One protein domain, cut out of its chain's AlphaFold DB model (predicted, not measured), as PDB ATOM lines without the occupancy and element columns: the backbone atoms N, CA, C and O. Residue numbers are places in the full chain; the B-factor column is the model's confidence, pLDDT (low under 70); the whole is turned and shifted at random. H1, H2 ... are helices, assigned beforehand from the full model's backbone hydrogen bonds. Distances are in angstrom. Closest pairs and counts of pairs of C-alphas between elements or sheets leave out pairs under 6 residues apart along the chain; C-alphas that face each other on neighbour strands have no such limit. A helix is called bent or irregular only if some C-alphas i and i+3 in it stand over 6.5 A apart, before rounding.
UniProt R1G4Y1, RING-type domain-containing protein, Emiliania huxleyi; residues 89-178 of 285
ATOM      1  N   CYS A  89     176.291 130.977 154.833       76.31
ATOM      2  CA  CYS A  89     177.398 130.772 153.900       76.31
ATOM      3  C   CYS A  89     178.405 131.925 153.949       76.31
ATOM      4  O   CYS A  89     179.603 131.663 153.944       76.31
ATOM      5  N   ILE A  90     177.944 133.175 154.074       78.00
ATOM      6  CA  ILE A  90     178.842 134.326 154.269       78.00
ATOM      7  C   ILE A  90     179.629 134.184 155.578       78.00
ATOM      8  O   ILE A  90     180.837 134.382 155.590       78.00
ATOM      9  N   GLU A  91     178.977 133.805 156.677       80.75
ATOM     10  CA  GLU A  91     179.663 133.562 157.950       80.75
ATOM     11  C   GLU A  91     180.711 132.450 157.848       80.75
ATOM     12  O   GLU A  91     181.843 132.648 158.280       80.75
ATOM     13  N   ARG A  92     180.362 131.307 157.244       82.44
ATOM     14  CA  ARG A  92     181.308 130.200 157.038       82.44
ATOM     15  C   ARG A  92     182.509 130.630 156.206       82.44
ATOM     16  O   ARG A  92     183.630 130.290 156.557       82.44
ATOM     17  N   MET A  93     182.282 131.401 155.144       81.25
ATOM     18  CA  MET A  93     183.364 131.941 154.323       81.25
ATOM     19  C   MET A  93     184.263 132.895 155.112       81.25
ATOM     20  O   MET A  93     185.475 132.832 154.968       81.25
ATOM     21  N   LEU A  94     183.694 133.753 155.965       80.38
ATOM     22  CA  LEU A  94     184.483 134.653 156.811       80.38
ATOM     23  C   LEU A  94     185.326 133.891 157.836       80.38
ATOM     24  O   LEU A  94     186.465 134.275 158.080       80.38
ATOM     25  N   ILE A  95     184.784 132.824 158.426       85.00
ATOM     26  CA  ILE A  95     185.528 131.956 159.348       85.00
ATOM     27  C   ILE A  95     186.666 131.256 158.600       85.00
ATOM     28  O   ILE A  95     187.809 131.344 159.038       85.00
ATOM     29  N   ALA A  96     186.379 130.653 157.443       84.62
ATOM     30  CA  ALA A  96     187.386 129.986 156.619       84.62
ATOM     31  C   ALA A  96     188.498 130.948 156.164       84.62
ATOM     32  O   ALA A  96     189.671 130.603 156.229       84.62
ATOM     33  N   ALA A  97     188.151 132.184 155.787       80.56
ATOM     34  CA  ALA A  97     189.135 133.209 155.436       80.56
ATOM     35  C   ALA A  97     190.063 133.558 156.614       80.56
ATOM     36  O   ALA A  97     191.251 133.793 156.428       80.56
ATOM     37  N   CYS A  98     189.547 133.542 157.849       80.38
ATOM     38  CA  CYS A  98     190.383 133.731 159.037       80.38
ATOM     39  C   CYS A  98     191.353 132.559 159.263       80.38
ATOM     40  O   CYS A  98     192.404 132.744 159.872       80.38
ATOM     41  N   GLU A  99     191.019 131.357 158.797       78.69
ATOM     42  CA  GLU A  99     191.878 130.176 158.916       78.69
ATOM     43  C   GLU A  99     192.983 130.143 157.846       78.69
ATOM     44  O   GLU A  99     194.062 129.607 158.113       78.69
ATOM     45  N   SER A 100     192.751 130.752 156.676       70.44
ATOM     46  CA  SER A 100     193.606 130.682 155.482       70.44
ATOM     47  C   SER A 100     194.659 131.798 155.369       70.44
ATOM     48  O   SER A 100     194.928 132.289 154.278       70.44
ATOM     49  N   SER A 101     195.280 132.206 156.480       58.12
ATOM     50  CA  SER A 101     196.433 133.139 156.558       58.12
ATOM     51  C   SER A 101     196.254 134.592 156.084       58.12
ATOM     52  O   SER A 101     197.073 135.430 156.456       58.12
ATOM     53  N   GLU A 102     195.173 134.948 155.393       57.50
ATOM     54  CA  GLU A 102     194.862 136.339 155.064       57.50
ATOM     55  C   GLU A 102     193.711 136.871 155.923       57.50
ATOM     56  O   GLU A 102     192.539 136.639 155.617       57.50
ATOM     57  N   PRO A 103     193.977 137.689 156.956       52.72
ATOM     58  CA  PRO A 103     192.936 138.473 157.609       52.72
ATOM     59  C   PRO A 103     192.500 139.642 156.704       52.72
ATOM     60  O   PRO A 103     192.416 140.793 157.146       52.72
ATOM     61  N   SER A 104     192.242 139.387 155.419       54.59
ATOM     62  CA  SER A 104     191.744 140.407 154.513       54.59
ATOM     63  C   SER A 104     190.297 140.724 154.902       54.59
ATOM     64  O   SER A 104     189.398 139.887 154.947       54.59
ATOM     65  N   ARG A 105     190.057 141.990 155.263       56.69
ATOM     66  CA  ARG A 105     188.719 142.496 155.627       56.69
ATOM     67  C   ARG A 105     187.750 142.475 154.435       56.69
ATOM     68  O   ARG A 105     186.541 142.644 154.621       56.69
ATOM     69  N   ALA A 106     188.289 142.307 153.228       61.56
ATOM     70  CA  ALA A 106     187.604 142.416 151.957       61.56
ATOM     71  C   ALA A 106     187.244 141.027 151.415       61.56
ATOM     72  O   ALA A 106     187.990 140.415 150.656       61.56
ATOM     73  N   MET A 107     186.054 140.548 151.770       68.56
ATOM     74  CA  MET A 107     185.499 139.350 151.151       68.56
ATOM     75  C   MET A 107     185.223 139.610 149.662       68.56
ATOM     76  O   MET A 107     184.509 140.555 149.303       68.56
ATOM     77  N   ARG A 108     185.775 138.752 148.799       73.19
ATOM     78  CA  ARG A 108     185.468 138.717 147.363       73.19
ATOM     79  C   ARG A 108     184.235 137.864 147.114       73.19
ATOM     80  O   ARG A 108     183.952 136.924 147.854       73.19
ATOM     81  N   CYS A 109     183.510 138.175 146.048       71.38
ATOM     82  CA  CYS A 109     182.424 137.305 145.626       71.38
ATOM     83  C   CYS A 109     182.985 135.942 145.181       71.38
ATOM     84  O   CYS A 109     183.857 135.921 144.314       71.38
ATOM     85  N   PRO A 110     182.475 134.807 145.680       65.69
ATOM     86  CA  PRO A 110     182.962 133.485 145.286       65.69
ATOM     87  C   PRO A 110     182.635 133.121 143.831       65.69
ATOM     88  O   PRO A 110     183.294 132.261 143.263       65.69
ATOM     89  N   PHE A 111     181.654 133.783 143.211       69.44
ATOM     90  CA  PHE A 111     181.259 133.518 141.824       69.44
ATOM     91  C   PHE A 111     182.057 134.359 140.833       69.44
ATOM     92  O   PHE A 111     182.724 133.841 139.947       69.44
ATOM     93  N   CYS A 112     181.993 135.679 140.995       66.06
ATOM     94  CA  CYS A 112     182.529 136.627 140.022       66.06
ATOM     95  C   CYS A 112     183.951 137.103 140.385       66.06
ATOM     96  O   CYS A 112     184.545 137.870 139.634       66.06
ATOM     97  N   ARG A 113     184.460 136.744 141.579       68.62
ATOM     98  CA  ARG A 113     185.700 137.264 142.197       68.62
ATOM     99  C   ARG A 113     185.798 138.794 142.286       68.62
ATOM    100  O   ARG A 113     186.840 139.304 142.695       68.62
ATOM    101  N   ALA A 114     184.730 139.530 141.963       66.56
ATOM    102  CA  ALA A 114     184.716 140.983 142.036       66.56
ATOM    103  C   ALA A 114     185.019 141.434 143.463       66.56
ATOM    104  O   ALA A 114     184.540 140.850 144.447       66.56
ATOM    105  N   LYS A 115     185.849 142.473 143.538       60.34
ATOM    106  CA  LYS A 115     186.296 143.047 144.794       60.34
ATOM    107  C   LYS A 115     185.120 143.719 145.505       60.34
ATOM    108  O   LYS A 115     184.381 144.504 144.919       60.34
ATOM    109  N   GLU A 116     185.036 143.379 146.787       61.69
ATOM    110  CA  GLU A 116     184.526 144.200 147.883       61.69
ATOM    111  C   GLU A 116     183.004 144.274 148.087       61.69
ATOM    112  O   GLU A 116     182.254 144.943 147.382       61.69
ATOM    113  N   VAL A 117     182.569 143.640 149.184       54.72
ATOM    114  CA  VAL A 117     181.365 144.026 149.953       54.72
ATOM    115  C   VAL A 117     181.585 145.350 150.701       54.72
ATOM    116  O   VAL A 117     180.633 146.073 150.982       54.72
ATOM    117  N   CYS A 118     182.843 145.673 151.012       53.75
ATOM    118  CA  CYS A 118     183.254 146.895 151.694       53.75
ATOM    119  C   CYS A 118     184.322 147.592 150.859       53.75
ATOM    120  O   CYS A 118     185.473 147.164 150.883       53.75
ATOM    121  N   GLN A 119     183.938 148.648 150.147       59.28
ATOM    122  CA  GLN A 119     184.915 149.578 149.587       59.28
ATOM    123  C   GLN A 119     185.508 150.405 150.728       59.28
ATOM    124  O   GLN A 119     184.784 150.739 151.668       59.28
ATOM    125  N   ALA A 120     186.803 150.724 150.660       57.66
ATOM    126  CA  ALA A 120     187.512 151.458 151.716       57.66
ATOM    127  C   ALA A 120     186.807 152.771 152.121       57.66
ATOM    128  O   ALA A 120     186.794 153.120 153.301       57.66
ATOM    129  N   ASP A 121     186.150 153.427 151.160       59.56
ATOM    130  CA  ASP A 121     185.485 154.721 151.336       59.56
ATOM    131  C   ASP A 121     183.975 154.626 151.608       59.56
ATOM    132  O   ASP A 121     183.314 155.644 151.822       59.56
ATOM    133  N   LEU A 122     183.397 153.418 151.602       61.22
ATOM    134  CA  LEU A 122     181.962 153.228 151.806       61.22
ATOM    135  C   LEU A 122     181.644 152.668 153.194       61.22
ATOM    136  O   LEU A 122     182.350 151.800 153.716       61.22
ATOM    137  N   PRO A 123     180.533 153.116 153.808       63.97
ATOM    138  CA  PRO A 123     180.101 152.568 155.078       63.97
ATOM    139  C   PRO A 123     179.773 151.084 154.919       63.97
ATOM    140  O   PRO A 123     179.010 150.683 154.041       63.97
ATOM    141  N   VAL A 124     180.309 150.277 155.834       69.69
ATOM    142  CA  VAL A 124     180.016 148.846 155.900       69.69
ATOM    143  C   VAL A 124     178.498 148.625 155.976       69.69
ATOM    144  O   VAL A 124     177.885 149.127 156.935       69.69
ATOM    145  N   PRO A 125     177.901 147.851 155.045       67.00
ATOM    146  CA  PRO A 125     176.467 147.599 155.036       67.00
ATOM    147  C   PRO A 125     175.968 147.053 156.386       67.00
ATOM    148  O   PRO A 125     176.631 146.194 156.979       67.00
ATOM    149  N   PRO A 126     174.796 147.493 156.894       66.56
ATOM    150  CA  PRO A 126     174.287 147.064 158.200       66.56
ATOM    151  C   PRO A 126     174.153 145.544 158.350       66.56
ATOM    152  O   PRO A 126     174.445 144.999 159.414       66.56
ATOM    153  N   TRP A 127     173.763 144.847 157.278       69.25
ATOM    154  CA  TRP A 127     173.658 143.388 157.273       69.25
ATOM    155  C   TRP A 127     175.035 142.724 157.434       69.25
ATOM    156  O   TRP A 127     175.171 141.774 158.202       69.25
ATOM    157  N   TYR A 128     176.072 143.252 156.775       72.56
ATOM    158  CA  TYR A 128     177.427 142.706 156.854       72.56
ATOM    159  C   TYR A 128     178.028 142.984 158.228       72.56
ATOM    160  O   TYR A 128     178.616 142.098 158.840       72.56
ATOM    161  N   ARG A 129     177.762 144.170 158.790       75.50
ATOM    162  CA  ARG A 129     178.094 144.495 160.183       75.50
ATOM    163  C   ARG A 129     177.484 143.490 161.165       75.50
ATOM    164  O   ARG A 129     178.183 143.050 162.070       75.50
ATOM    165  N   ALA A 130     176.227 143.093 160.961       74.12
ATOM    166  CA  ALA A 130     175.553 142.100 161.798       74.12
ATOM    167  C   ALA A 130     176.156 140.686 161.677       74.12
ATOM    168  O   ALA A 130     176.073 139.898 162.623       74.12
ATOM    169  N   VAL A 131     176.751 140.341 160.529       77.25
ATOM    170  CA  VAL A 131     177.510 139.091 160.361       77.25
ATOM    171  C   VAL A 131     178.878 139.194 161.034       77.25
ATOM    172  O   VAL A 131     179.236 138.308 161.804       77.25
ATOM    173  N   LEU A 132     179.602 140.297 160.826       81.38
ATOM    174  CA  LEU A 132     180.898 140.553 161.461       81.38
ATOM    175  C   LEU A 132     180.821 140.584 162.994       81.38
ATOM    176  O   LEU A 132     181.809 140.281 163.656       81.38
ATOM    177  N   SER A 133     179.664 140.938 163.561       82.50
ATOM    178  CA  SER A 133     179.420 140.908 165.005       82.50
ATOM    179  C   SER A 133     179.008 139.534 165.547       82.50
ATOM    180  O   SER A 133     178.766 139.415 166.748       82.50
ATOM    181  N   ARG A 134     178.864 138.493 164.710       83.94
ATOM    182  CA  ARG A 134     178.543 137.145 165.206       83.94
ATOM    183  C   ARG A 134     179.729 136.591 165.986       83.94
ATOM    184  O   ARG A 134     180.877 136.700 165.564       83.94
ATOM    185  N   ARG A 135     179.422 135.942 167.111       92.44
ATOM    186  CA  ARG A 135     180.413 135.392 168.042       92.44
ATOM    187  C   ARG A 135     181.439 134.488 167.352       92.44
ATOM    188  O   ARG A 135     182.624 134.679 167.579       92.44
ATOM    189  N   ALA A 136     180.997 133.584 166.477       89.44
ATOM    190  CA  ALA A 136     181.892 132.670 165.768       89.44
ATOM    191  C   ALA A 136     182.899 133.410 164.869       89.44
ATOM    192  O   ALA A 136     184.081 133.087 164.879       89.44
ATOM    193  N   VAL A 137     182.464 134.457 164.157       85.88
ATOM    194  CA  VAL A 137     183.352 135.298 163.332       85.88
ATOM    195  C   VAL A 137     184.339 136.072 164.206       85.88
ATOM    196  O   VAL A 137     185.518 136.161 163.880       85.88
ATOM    197  N   VAL A 138     183.882 136.623 165.333       88.62
ATOM    198  CA  VAL A 138     184.749 137.346 166.277       88.62
ATOM    199  C   VAL A 138     185.806 136.416 166.880       88.62
ATOM    200  O   VAL A 138     186.981 136.776 166.916       88.62
ATOM    201  N   GLU A 139     185.410 135.220 167.316       91.88
ATOM    202  CA  GLU A 139     186.317 134.209 167.869       91.88
ATOM    203  C   GLU A 139     187.329 133.727 166.820       91.88
ATOM    204  O   GLU A 139     188.522 133.686 167.115       91.88
ATOM    205  N   ALA A 140     186.888 133.459 165.585       87.81
ATOM    206  CA  ALA A 140     187.768 133.073 164.482       87.81
ATOM    207  C   ALA A 140     188.801 134.166 164.163       87.81
ATOM    208  O   ALA A 140     189.989 133.877 164.038       87.81
ATOM    209  N   ARG A 141     188.382 135.438 164.119       87.44
ATOM    210  CA  ARG A 141     189.293 136.574 163.898       87.44
ATOM    211  C   ARG A 141     190.304 136.736 165.028       87.44
ATOM    212  O   ARG A 141     191.480 136.950 164.757       87.44
ATOM    213  N   ALA A 142     189.866 136.614 166.280       88.69
ATOM    214  CA  ALA A 142     190.758 136.690 167.434       88.69
ATOM    215  C   ALA A 142     191.755 135.518 167.469       88.69
ATOM    216  O   ALA A 142     192.909 135.689 167.865       88.69
ATOM    217  N   HIS A 143     191.323 134.326 167.050       88.19
ATOM    218  CA  HIS A 143     192.188 133.158 166.918       88.19
ATOM    219  C   HIS A 143     193.223 133.341 165.801       88.19
ATOM    220  O   HIS A 143     194.410 133.112 166.031       88.19
ATOM    221  N   ALA A 144     192.796 133.825 164.633       84.75
ATOM    222  CA  ALA A 144     193.680 134.147 163.516       84.75
ATOM    223  C   ALA A 144     194.722 135.203 163.903       84.75
ATOM    224  O   ALA A 144     195.913 134.999 163.701       84.75
ATOM    225  N   GLU A 145     194.299 136.291 164.551       84.94
ATOM    226  CA  GLU A 145     195.206 137.342 165.018       84.94
ATOM    227  C   GLU A 145     196.240 136.806 166.017       84.94
ATOM    228  O   GLU A 145     197.417 137.162 165.947       84.94
ATOM    229  N   ARG A 146     195.829 135.912 166.922       86.81
ATOM    230  CA  ARG A 146     196.748 135.255 167.853       86.81
ATOM    231  C   ARG A 146     197.770 134.390 167.122       86.81
ATOM    232  O   ARG A 146     198.958 134.548 167.378       86.81
ATOM    233  N   ARG A 147     197.326 133.548 166.185       83.88
ATOM    234  CA  ARG A 147     198.219 132.721 165.360       83.88
ATOM    235  C   ARG A 147     199.198 133.571 164.558       83.88
ATOM    236  O   ARG A 147     200.376 133.241 164.516       83.88
ATOM    237  N   CYS A 148     198.747 134.681 163.969       81.62
ATOM    238  CA  CYS A 148     199.632 135.600 163.256       81.62
ATOM    239  C   CYS A 148     200.701 136.188 164.179       81.62
ATOM    240  O   CYS A 148     201.850 136.286 163.771       81.62
ATOM    241  N   ARG A 149     200.359 136.544 165.424       82.94
ATOM    242  CA  ARG A 149     201.341 137.041 166.403       82.94
ATOM    243  C   ARG A 149     202.315 135.955 166.857       82.94
ATOM    244  O   ARG A 149     203.507 136.216 166.930       82.94
ATOM    245  N   GLU A 150     201.818 134.752 167.139       84.75
ATOM    246  CA  GLU A 150     202.642 133.605 167.547       84.75
ATOM    247  C   GLU A 150     203.612 133.184 166.433       84.75
ATOM    248  O   GLU A 150     204.770 132.875 166.705       84.75
ATOM    249  N   ASN A 151     203.171 133.252 165.177       82.88
ATOM    250  CA  ASN A 151     203.974 132.882 164.016       82.88
ATOM    251  C   ASN A 151     204.763 134.051 163.409       82.88
ATOM    252  O   ASN A 151     205.573 133.810 162.521       82.88
ATOM    253  N   ALA A 152     204.578 135.290 163.880       77.62
ATOM    254  CA  ALA A 152     205.169 136.484 163.267       77.62
ATOM    255  C   ALA A 152     206.691 136.375 163.122       77.62
ATOM    256  O   ALA A 152     207.238 136.685 162.066       77.62
ATOM    257  N   LEU A 153     207.367 135.885 164.165       77.38
ATOM    258  CA  LEU A 153     208.817 135.701 164.153       77.38
ATOM    259  C   LEU A 153     209.244 134.644 163.127       77.38
ATOM    260  O   LEU A 153     210.171 134.882 162.358       77.38
ATOM    261  N   ALA A 154     208.556 133.501 163.082       80.06
ATOM    262  CA  ALA A 154     208.855 132.431 162.134       80.06
ATOM    263  C   ALA A 154     208.603 132.879 160.685       80.06
ATOM    264  O   ALA A 154     209.456 132.682 159.822       80.06
ATOM    265  N   THR A 155     207.482 133.557 160.423       78.44
ATOM    266  CA  THR A 155     207.166 134.137 159.110       78.44
ATOM    267  C   THR A 155     208.214 135.168 158.695       78.44
ATOM    268  O   THR A 155     208.679 135.145 157.559       78.44
ATOM    269  N   PHE A 156     208.644 136.034 159.616       76.50
ATOM    270  CA  PHE A 156     209.689 137.018 159.352       76.50
ATOM    271  C   PHE A 156     211.037 136.359 159.028       76.50
ATOM    272  O   PHE A 156     211.699 136.757 158.068       76.50
ATOM    273  N   GLN A 157     211.431 135.329 159.780       78.38
ATOM    274  CA  GLN A 157     212.656 134.560 159.537       78.38
ATOM    275  C   GLN A 157     212.624 133.832 158.186       78.38
ATOM    276  O   GLN A 157     213.608 133.857 157.449       78.38
ATOM    277  N   MET A 158     211.488 133.234 157.817       78.81
ATOM    278  CA  MET A 158     211.313 132.613 156.501       78.81
ATOM    279  C   MET A 158     211.393 133.647 155.374       78.81
ATOM    280  O   MET A 158     212.109 133.432 154.397       78.81
ATOM    281  N   ALA A 159     210.723 134.794 155.525       78.56
ATOM    282  CA  ALA A 159     210.760 135.869 154.538       78.56
ATOM    283  C   ALA A 159     212.178 136.437 154.356       78.56
ATOM    284  O   ALA A 159     212.616 136.661 153.229       78.56
ATOM    285  N   THR A 160     212.930 136.621 155.446       77.94
ATOM    286  CA  THR A 160     214.331 137.071 155.378       77.94
ATOM    287  C   THR A 160     215.249 136.023 154.757       77.94
ATOM    288  O   THR A 160     216.085 136.382 153.927       77.94
ATOM    289  N   ALA A 161     215.078 134.737 155.079       81.31
ATOM    290  CA  ALA A 161     215.829 133.655 154.442       81.31
ATOM    291  C   ALA A 161     215.558 133.584 152.928       81.31
ATOM    292  O   ALA A 161     216.493 133.475 152.132       81.31
ATOM    293  N   HIS A 162     214.293 133.722 152.522       80.38
ATOM    294  CA  HIS A 162     213.903 133.755 151.115       80.38
ATOM    295  C   HIS A 162     214.480 134.980 150.391       80.38
ATOM    296  O   HIS A 162     215.086 134.849 149.328       80.38
ATOM    297  N   ALA A 163     214.391 136.168 150.999       77.75
ATOM    298  CA  ALA A 163     214.991 137.383 150.453       77.75
ATOM    299  C   ALA A 163     216.515 137.247 150.291       77.75
ATOM    300  O   ALA A 163     217.058 137.611 149.249       77.75
ATOM    301  N   ALA A 164     217.212 136.677 151.280       81.62
ATOM    302  CA  ALA A 164     218.650 136.427 151.201       81.62
ATOM    303  C   ALA A 164     219.012 135.438 150.077       81.62
ATOM    304  O   ALA A 164     219.976 135.669 149.340       81.62
ATOM    305  N   SER A 165     218.224 134.369 149.909       83.25
ATOM    306  CA  SER A 165     218.367 133.423 148.794       83.25
ATOM    307  C   SER A 165     218.202 134.115 147.436       83.25
ATOM    308  O   SER A 165     219.069 133.986 146.568       83.25
ATOM    309  N   ASN A 166     217.161 134.940 147.279       79.75
ATOM    310  CA  ASN A 166     216.895 135.681 146.044       79.75
ATOM    311  C   ASN A 166     217.993 136.700 145.732       79.75
ATOM    312  O   ASN A 166     218.455 136.781 144.595       79.75
ATOM    313  N   ILE A 167     218.480 137.434 146.737       80.38
ATOM    314  CA  ILE A 167     219.613 138.356 146.573       80.38
ATOM    315  C   ILE A 167     220.859 137.587 146.129       80.38
ATOM    316  O   ILE A 167     221.546 138.021 145.207       80.38
ATOM    317  N   SER A 168     221.129 136.423 146.722       78.56
ATOM    318  CA  SER A 168     222.273 135.586 146.344       78.56
ATOM    319  C   SER A 168     222.137 135.023 144.926       78.56
ATOM    320  O   SER A 168     223.121 134.901 144.198       78.56
ATOM    321  N   ALA A 169     220.921 134.667 144.505       76.31
ATOM    322  CA  ALA A 169     220.636 134.240 143.139       76.31
ATOM    323  C   ALA A 169     220.842 135.384 142.133       76.31
ATOM    324  O   ALA A 169     221.528 135.194 141.131       76.31
ATOM    325  N   LEU A 170     220.349 136.588 142.437       74.56
ATOM    326  CA  LEU A 170     220.560 137.782 141.615       74.56
ATOM    327  C   LEU A 170     222.039 138.167 141.526       74.56
ATOM    328  O   LEU A 170     222.524 138.466 140.440       74.56
ATOM    329  N   GLN A 171     222.779 138.123 142.638       74.81
ATOM    330  CA  GLN A 171     224.223 138.359 142.635       74.81
ATOM    331  C   GLN A 171     224.940 137.360 141.728       74.81
ATOM    332  O   GLN A 171     225.760 137.771 140.911       74.81
ATOM    333  N   ARG A 172     224.596 136.068 141.809       75.06
ATOM    334  CA  ARG A 172     225.140 135.071 140.885       75.06
ATOM    335  C   ARG A 172     224.824 135.440 139.443       75.06
ATOM    336  O   ARG A 172     225.764 135.573 138.688       75.06
ATOM    337  N   LEU A 173     223.579 135.735 139.079       71.81
ATOM    338  CA  LEU A 173     223.230 136.125 137.703       71.81
ATOM    339  C   LEU A 173     224.002 137.359 137.202       71.81
ATOM    340  O   LEU A 173     224.473 137.373 136.065       71.81
ATOM    341  N   VAL A 174     224.171 138.381 138.045       72.44
ATOM    342  CA  VAL A 174     224.899 139.609 137.686       72.44
ATOM    343  C   VAL A 174     226.395 139.339 137.499       72.44
ATOM    344  O   VAL A 174     226.973 139.797 136.515       72.44
ATOM    345  N   PHE A 175     227.020 138.577 138.401       68.06
ATOM    346  CA  PHE A 175     228.475 138.371 138.421       68.06
ATOM    347  C   PHE A 175     228.958 137.106 137.692       68.06
ATOM    348  O   PHE A 175     230.132 137.032 137.342       68.06
ATOM    349  N   SER A 176     228.089 136.127 137.431       61.06
ATOM    350  CA  SER A 176     228.385 134.928 136.631       61.06
ATOM    351  C   SER A 176     228.095 135.128 135.147       61.06
ATOM    352  O   SER A 176     228.496 134.303 134.328       61.06
ATOM    353  N   SER A 177     227.414 136.215 134.769       55.19
ATOM    354  CA  SER A 177     227.417 136.643 133.376       55.19
ATOM    355  C   SER A 177     228.819 137.178 133.057       55.19
ATOM    356  O   SER A 177     229.244 138.217 133.563       55.19
ATOM    357  N   GLY A 178     229.564 136.477 132.199       52.59
ATOM    358  CA  GLY A 178     230.886 136.894 131.700       52.59
ATOM    359  C   GLY A 178     230.910 138.256 130.976       52.59
ATOM    360  O   GLY A 178     231.916 138.633 130.380       52.59
TER     361      GLY A 178
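Overview. This is residues 89 to 178 of the 285 residues of the protein "RING-type domain-containing protein" of Emiliania huxleyi (UniProt R1G4Y1). A small head with a long helical arm sticking out of it: in the head, H1 and the arm H3a of the long bent helix H3 run side by side, with short H2 near their beginnings and a long loop, residues 100 to 125. Residues 149 to 178, most of them in H3, stick out free and make much of the length. The printed part has 90 residues with three named helices, in the order H1, H2, H3, and no named strand; the class is all helix. The whole is extended, with a radius of gyration of the C-alphas of 19.3 A and spans of 63 by 31 by 24 A.

Arrangement. H3, residues 135 to 176, was assigned as one helix by its hydrogen bonds but is bent: C-alphas 150 and 153 are 7.4 A apart. Its arms, H3a, residues 135 to 150, and H3b, residues 153 to 176, stand at a steep tilt of 53 degrees. H1, residues 89 to 99, touches H3a at a shallow tilt of 16 degrees, the same way; their closest C-alphas, of Cys 98 and Ala 144, are 5.6 A apart. H2, residues 126 to 132, only just touches H1, with 3 pairs of C-alphas within 8 A, the closest those of Glu 91 and Val 131 at 6.4 A. H2 and H3a are close but not clearly touching, with the C-alphas of Leu 132 and Val 138 closest at 7.0 A. H3b is apart from H1 and H2. In H1, H2, H3a and H3b every O i to N i+4 pair is within hydrogen-bond range.

Along the chain. H3a is 22.3 A long and H3b 33.8 A, ending at C-alpha 176 (228.385, 134.928, 136.631). H1 begins at C-alpha 89 (177.398, 130.772, 153.900) and is 15.3 A long; H2 is 9.8 A long.

Size, cuts and confidence. The C-alphas of Pro 126 and Gly 178 are the two farthest apart, at 63.3 A. The printed part has no cut. The link from H1 to H2 is long, with 26 residues, and that from H2 to H3 is tight, with 2. Mean pLDDT of the printed part is 74.5; residues 101 to 107, 110 to 127 and 175 to 178 are under 70.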